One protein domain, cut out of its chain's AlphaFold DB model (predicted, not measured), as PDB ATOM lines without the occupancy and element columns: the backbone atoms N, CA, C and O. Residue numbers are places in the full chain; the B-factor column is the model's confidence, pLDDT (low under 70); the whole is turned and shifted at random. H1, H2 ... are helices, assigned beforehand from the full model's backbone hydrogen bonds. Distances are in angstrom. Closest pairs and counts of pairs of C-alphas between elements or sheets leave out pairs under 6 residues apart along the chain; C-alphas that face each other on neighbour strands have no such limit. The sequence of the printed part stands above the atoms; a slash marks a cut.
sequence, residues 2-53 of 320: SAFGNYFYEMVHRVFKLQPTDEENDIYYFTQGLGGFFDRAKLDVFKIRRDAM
ATOM      1  N   SER A   2     225.364 271.800 232.964       75.38
ATOM      2  CA  SER A   2     224.205 272.497 232.396       75.38
ATOM      3  C   SER A   2     223.109 271.489 232.045       75.38
ATOM      4  O   SER A   2     223.379 270.474 231.399       75.38
ATOM      5  N   ALA A   3     221.875 271.736 232.489       88.19
ATOM      6  CA  ALA A   3     220.770 270.807 232.245       88.19
ATOM      7  C   ALA A   3     220.452 270.753 230.745       88.19
ATOM      8  O   ALA A   3     220.299 269.675 230.171       88.19
ATOM      9  N   PHE A   4     220.449 271.920 230.091       94.25
ATOM     10  CA  PHE A   4     220.290 272.002 228.643       94.25
ATOM     11  C   PHE A   4     221.488 271.462 227.863       94.25
ATOM     12  O   PHE A   4     221.288 270.936 226.777       94.25
ATOM     13  N   GLY A   5     222.720 271.555 228.370       93.56
ATOM     14  CA  GLY A   5     223.877 271.062 227.617       93.56
ATOM     15  C   GLY A   5     223.933 269.545 227.563       93.56
ATOM     16  O   GLY A   5     224.232 268.992 226.505       93.56
ATOM     17  N   ASN A   6     223.545 268.878 228.653       92.25
ATOM     18  CA  ASN A   6     223.328 267.432 228.648       92.25
ATOM     19  C   ASN A   6     222.197 267.059 227.679       92.25
ATOM     20  O   ASN A   6     222.385 266.205 226.821       92.25
ATOM     21  N   TYR A   7     221.067 267.772 227.740       94.81
ATOM     22  CA  TYR A   7     219.943 267.563 226.823       94.81
ATOM     23  C   TYR A   7     220.339 267.727 225.345       94.81
ATOM     24  O   TYR A   7     220.028 266.877 224.511       94.81
ATOM     25  N   PHE A   8     221.080 268.784 225.000       94.19
ATOM     26  CA  PHE A   8     221.556 268.997 223.634       94.19
ATOM     27  C   PHE A   8     222.546 267.912 223.204       94.19
ATOM     28  O   PHE A   8     222.451 267.432 222.079       94.19
ATOM     29  N   TYR A   9     223.447 267.478 224.087       92.69
ATOM     30  CA  TYR A   9     224.374 266.381 223.801       92.69
ATOM     31  C   TYR A   9     223.650 265.050 223.546       92.69
ATOM     32  O   TYR A   9     223.994 264.292 222.632       92.69
ATOM     33  N   GLU A  10     222.591 264.769 224.301       92.06
ATOM     34  CA  GLU A  10     221.740 263.598 224.082       92.06
ATOM     35  C   GLU A  10     221.063 263.638 222.706       92.06
ATOM     36  O   GLU A  10     221.080 262.627 221.996       92.06
ATOM     37  N   MET A  11     220.568 264.806 222.284       94.25
ATOM     38  CA  MET A  11     219.932 265.005 220.975       94.25
ATOM     39  C   MET A  11     220.889 264.890 219.783       94.25
ATOM     40  O   MET A  11     220.443 264.641 218.661       94.25
ATOM     41  N   VAL A  12     222.194 265.076 219.992       92.62
ATOM     42  CA  VAL A  12     223.185 264.946 218.919       92.62
ATOM     43  C   VAL A  12     223.154 263.528 218.338       92.62
ATOM     44  O   VAL A  12     223.109 262.526 219.057       92.62
ATOM     45  N   HIS A  13     223.223 263.429 217.010       92.62
ATOM     46  CA  HIS A  13     223.264 262.145 216.318       92.62
ATOM     47  C   HIS A  13     224.511 261.333 216.706       92.62
ATOM     48  O   HIS A  13     225.610 261.873 216.823       92.62
ATOM     49  N   ARG A  14     224.367 260.008 216.846       89.56
ATOM     50  CA  ARG A  14     225.423 259.103 217.349       89.56
ATOM     51  C   ARG A  14     226.760 259.208 216.603       89.56
ATOM     52  O   ARG A  14     227.801 259.003 217.210       89.56
ATOM     53  N   VAL A  15     226.736 259.558 215.316       90.31
ATOM     54  CA  VAL A  15     227.942 259.753 214.482       90.31
ATOM     55  C   VAL A  15     228.900 260.799 215.070       90.31
ATOM     56  O   VAL A  15     230.105 260.677 214.904       90.31
ATOM     57  N   PHE A  16     228.390 261.783 215.811       87.31
ATOM     58  CA  PHE A  16     229.208 262.809 216.465       87.31
ATOM     59  C   PHE A  16     229.582 262.459 217.915       87.31
ATOM     60  O   PHE A  16     230.154 263.286 218.614       87.31
ATOM     61  N   LYS A  17     229.247 261.251 218.387       87.25
ATOM     62  CA  LYS A  17     229.513 260.741 219.747       87.25
ATOM     63  C   LYS A  17     230.362 259.470 219.724       87.25
ATOM     64  O   LYS A  17     230.200 258.590 220.558       87.25
ATOM     65  N   LEU A  18     231.207 259.329 218.704       86.12
ATOM     66  CA  LEU A  18     232.013 258.124 218.488       86.12
ATOM     67  C   LEU A  18     233.286 258.077 219.347       86.12
ATOM     68  O   LEU A  18     233.959 257.050 219.341       86.12
ATOM     69  N   GLN A  19     233.619 259.160 220.054       84.00
ATOM     70  CA  GLN A  19     234.787 259.199 220.932       84.00
ATOM     71  C   GLN A  19     234.609 258.277 222.155       84.00
ATOM     72  O   GLN A  19     233.471 258.043 222.573       84.00
ATOM     73  N   PRO A  20     235.707 257.743 222.726       75.94
ATOM     74  CA  PRO A  20     235.657 256.805 223.851       75.94
ATOM     75  C   PRO A  20     235.040 257.406 225.115       75.94
ATOM     76  O   PRO A  20     234.383 256.698 225.878       75.94
ATOM     77  N   THR A  21     235.260 258.702 225.334       81.44
ATOM     78  CA  THR A  21     234.730 259.450 226.472       81.44
ATOM     79  C   THR A  21     234.062 260.742 226.010       81.44
ATOM     80  O   THR A  21     234.423 261.321 224.983       81.44
ATOM     81  N   ASP A  22     233.080 261.212 226.780       78.44
ATOM     82  CA  ASP A  22     232.380 262.468 226.481       78.44
ATOM     83  C   ASP A  22     233.313 263.685 226.594       78.44
ATOM     84  O   ASP A  22     233.154 264.659 225.869       78.44
ATOM     85  N   GLU A  23     234.324 263.616 227.462       78.19
ATOM     86  CA  GLU A  23     235.289 264.697 227.705       78.19
ATOM     87  C   GLU A  23     236.331 264.837 226.583       78.19
ATOM     88  O   GLU A  23     236.939 265.891 226.437       78.19
ATOM     89  N   GLU A  24     236.501 263.818 225.741       82.94
ATOM     90  CA  GLU A  24     237.326 263.884 224.526       82.94
ATOM     91  C   GLU A  24     236.532 264.383 223.306       82.94
ATOM     92  O   GLU A  24     237.075 264.503 222.206       82.94
ATOM     93  N   ASN A  25     235.233 264.659 223.470       87.94
ATOM     94  CA  ASN A  25     234.351 265.062 222.386       87.94
ATOM     95  C   ASN A  25     234.162 266.587 222.339       87.94
ATOM     96  O   ASN A  25     233.481 267.170 223.179       87.94
ATOM     97  N   ASP A  26     234.661 267.245 221.292       89.75
ATOM     98  CA  ASP A  26     234.462 268.690 221.089       89.75
ATOM     99  C   ASP A  26     232.978 269.096 221.066       89.75
ATOM    100  O   ASP A  26     232.605 270.182 221.524       89.75
ATOM    101  N   ILE A  27     232.103 268.206 220.581       91.12
ATOM    102  CA  ILE A  27     230.656 268.441 220.581       91.12
ATOM    103  C   ILE A  27     230.132 268.552 222.016       91.12
ATOM    104  O   ILE A  27     229.246 269.366 222.264       91.12
ATOM    105  N   TYR A  28     230.673 267.777 222.959       91.69
ATOM    106  CA  TYR A  28     230.271 267.848 224.362       91.69
ATOM    107  C   TYR A  28     230.571 269.233 224.945       91.69
ATOM    108  O   TYR A  28     229.691 269.858 225.538       91.69
ATOM    109  N   TYR A  29     231.762 269.788 224.714       91.19
ATOM    110  CA  TYR A  29     232.074 271.148 225.169       91.19
ATOM    111  C   TYR A  29     231.206 272.209 224.487       91.19
ATOM    112  O   TYR A  29     230.737 273.140 225.152       91.19
ATOM    113  N   PHE A  30     230.932 272.053 223.188       92.19
ATOM    114  CA  PHE A  30     230.017 272.933 222.463       92.19
ATOM    115  C   PHE A  30     228.609 272.922 223.078       92.19
ATOM    116  O   PHE A  30     228.051 273.986 223.367       92.19
ATOM    117  N   THR A  31     228.041 271.741 223.335       93.31
ATOM    118  CA  THR A  31     226.701 271.627 223.918       93.31
ATOM    119  C   THR A  31     226.664 272.115 225.361       93.31
ATOM    120  O   THR A  31     225.679 272.745 225.732       93.31
ATOM    121  N   GLN A  32     227.717 271.924 226.164       93.50
ATOM    122  CA  GLN A  32     227.796 272.502 227.514       93.50
ATOM    123  C   GLN A  32     227.839 274.035 227.489       93.50
ATOM    124  O   GLN A  32     227.131 274.685 228.263       93.50
ATOM    125  N   GLY A  33     228.625 274.628 226.585       92.25
ATOM    126  CA  GLY A  33     228.682 276.080 226.408       92.25
ATOM    127  C   GLY A  33     227.330 276.663 225.989       92.25
ATOM    128  O   GLY A  33     226.836 277.613 226.606       92.25
ATOM    129  N   LEU A  34     226.690 276.044 224.991       94.50
ATOM    130  CA  LEU A  34     225.351 276.415 224.533       94.50
ATOM    131  C   LEU A  34     224.300 276.214 225.637       94.50
ATOM    132  O   LEU A  34     223.479 277.093 225.893       94.50
ATOM    133  N   GLY A  35     224.356 275.086 226.340       96.06
ATOM    134  CA  GLY A  35     223.463 274.740 227.440       96.06
ATOM    135  C   GLY A  35     223.494 275.761 228.570       96.06
ATOM    136  O   GLY A  35     222.445 276.226 229.010       96.06
ATOM    137  N   GLY A  36     224.690 276.199 228.976       95.12
ATOM    138  CA  GLY A  36     224.852 277.243 229.989       95.12
ATOM    139  C   GLY A  36     224.277 278.608 229.581       95.12
ATOM    140  O   GLY A  36     223.904 279.407 230.443       95.12
ATOM    141  N   PHE A  37     224.174 278.908 228.281       95.44
ATOM    142  CA  PHE A  37     223.449 280.089 227.799       95.44
ATOM    143  C   PHE A  37     221.931 279.919 227.956       95.44
ATOM    144  O   PHE A  37     221.277 280.797 228.517       95.44
ATOM    145  N   PHE A  38     221.376 278.777 227.541       96.06
ATOM    146  CA  PHE A  38     219.939 278.500 227.658       96.06
ATOM    147  C   PHE A  38     219.461 278.376 229.109       96.06
ATOM    148  O   PHE A  38     218.374 278.853 229.433       96.06
ATOM    149  N   ASP A  39     220.271 277.802 230.000       95.69
ATOM    150  CA  ASP A  39     219.964 277.746 231.433       95.69
ATOM    151  C   ASP A  39     219.833 279.160 232.024       95.69
ATOM    152  O   ASP A  39     218.869 279.448 232.737       95.69
ATOM    153  N   ARG A  40     220.746 280.076 231.670       95.94
ATOM    154  CA  ARG A  40     220.663 281.487 232.083       95.94
ATOM    155  C   ARG A  40     219.443 282.184 231.490       95.94
ATOM    156  O   ARG A  40     218.674 282.775 232.241       95.94
ATOM    157  N   ALA A  41     219.203 282.031 230.188       96.38
ATOM    158  CA  ALA A  41     218.032 282.607 229.532       96.38
ATOM    159  C   ALA A  41     216.715 282.124 230.171       96.38
ATOM    160  O   ALA A  41     215.801 282.913 230.398       96.38
ATOM    161  N   LYS A  42     216.623 280.839 230.536       96.25
ATOM    162  CA  LYS A  42     215.472 280.284 231.264       96.25
ATOM    163  C   LYS A  42     215.290 280.941 232.635       96.25
ATOM    164  O   LYS A  42     214.161 281.274 233.001       96.25
ATOM    165  N   LEU A  43     216.371 281.134 233.392       96.06
ATOM    166  CA  LEU A  43     216.319 281.823 234.685       96.06
ATOM    167  C   LEU A  43     215.878 283.283 234.534       96.06
ATOM    168  O   LEU A  43     215.058 283.745 235.329       96.06
ATOM    169  N   ASP A  44     216.353 283.972 233.498       96.88
ATOM    170  CA  ASP A  44     215.954 285.348 233.195       96.88
ATOM    171  C   ASP A  44     214.465 285.432 232.846       96.88
ATOM    172  O   ASP A  44     213.749 286.261 233.405       96.88
ATOM    173  N   VAL A  45     213.948 284.514 232.022       97.00
ATOM    174  CA  VAL A  45     212.508 284.426 231.718       97.00
ATOM    175  C   VAL A  45     211.682 284.197 232.988       97.00
ATOM    176  O   VAL A  45     210.654 284.846 233.189       97.00
ATOM    177  N   PHE A  46     212.123 283.315 233.889       96.44
ATOM    178  CA  PHE A  46     211.434 283.096 235.166       96.44
ATOM    179  C   PHE A  46     211.526 284.288 236.113       96.44
ATOM    180  O   PHE A  46     210.595 284.529 236.885       96.44
ATOM    181  N   LYS A  47     212.626 285.041 236.078       95.94
ATOM    182  CA  LYS A  47     212.750 286.296 236.818       95.94
ATOM    183  C   LYS A  47     211.763 287.333 236.281       95.94
ATOM    184  O   LYS A  47     210.967 287.835 237.064       95.94
ATOM    185  N   ILE A  48     211.732 287.550 234.964       96.50
ATOM    186  CA  ILE A  48     210.783 288.459 234.304       96.50
ATOM    187  C   ILE A  48     209.345 288.077 234.652       96.50
ATOM    188  O   ILE A  48     208.553 288.938 235.016       96.50
ATOM    189  N   ARG A  49     209.003 286.783 234.611       96.75
ATOM    190  CA  ARG A  49     207.663 286.313 234.979       96.75
ATOM    191  C   ARG A  49     207.292 286.663 236.423       96.75
ATOM    192  O   ARG A  49     206.157 287.060 236.661       96.75
ATOM    193  N   ARG A  50     208.214 286.497 237.378       96.56
ATOM    194  CA  ARG A  50     207.977 286.860 238.786       96.56
ATOM    195  C   ARG A  50     207.821 288.365 238.960       96.56
ATOM    196  O   ARG A  50     206.884 288.792 239.624       96.56
ATOM    197  N   ASP A  51     208.701 289.137 238.328       97.00
ATOM    198  CA  ASP A  51     208.688 290.601 238.364       97.00
ATOM    199  C   ASP A  51     207.479 291.210 237.641       97.00
ATOM    200  O   ASP A  51     207.058 292.300 238.000       97.00
ATOM    201  N   ALA A  52     206.872 290.504 236.685       95.19
ATOM    202  CA  ALA A  52     205.657 290.941 235.998       95.19
ATOM    203  C   ALA A  52     204.376 290.801 236.844       95.19
ATOM    204  O   ALA A  52     203.338 291.360 236.481       95.19
ATOM    205  N   MET A  53     204.411 290.029 237.937       95.25
ATOM    206  CA  MET A  53     203.253 289.786 238.798       95.25
ATOM    207  C   MET A  53     203.448 290.476 240.151       95.25
ATOM    208  O   MET A  53     204.302 290.069 240.932       95.25
TER     209      MET A  53
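This is residues 2 to 53 of the 320 residues of an uncharacterized protein of Brevibacillus centrosporus (UniProt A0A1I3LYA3). One long helix, H2, makes the length of this rod, and the short helix H1 packs across its first half, joined to it by a long loop that swings out beyond the start of H2. Residues 43 to 53, at the far end, stick out alone. The printed part has 52 residues with two named helices, H1 then H2, and no named strand: all helix. It is loose, with a radius of gyration of the C-alphas of 14.3 A, and spans 48 by 16 by 10 A.

Find C-alpha 26 at (234.462, 268.690, 221.089); from there H2, residues 26 to 51, runs 38.0 A to C-alpha 51 at (208.688, 290.601, 238.364). H1, residues 3 to 11, begins at C-alpha 3 at (220.770, 270.807, 232.245) and is 12.7 A long.

Look at residues 27 to 39 of H2: with these alone it touches H1. The closest C-alphas, those of Gly 5 and Gly 35, are 3.7 A apart. The two helices run opposite ways at a steep tilt of 46 degrees. In both, every O i to N i+4 pair is within hydrogen-bond range.

The two C-alphas farthest apart, those of Pro 20 and Met 53, are 48.6 A apart. The link from H1 to H2, residues 12 to 25, is long. The printed part has no cut, and no printed residue is under 70 in pLDDT.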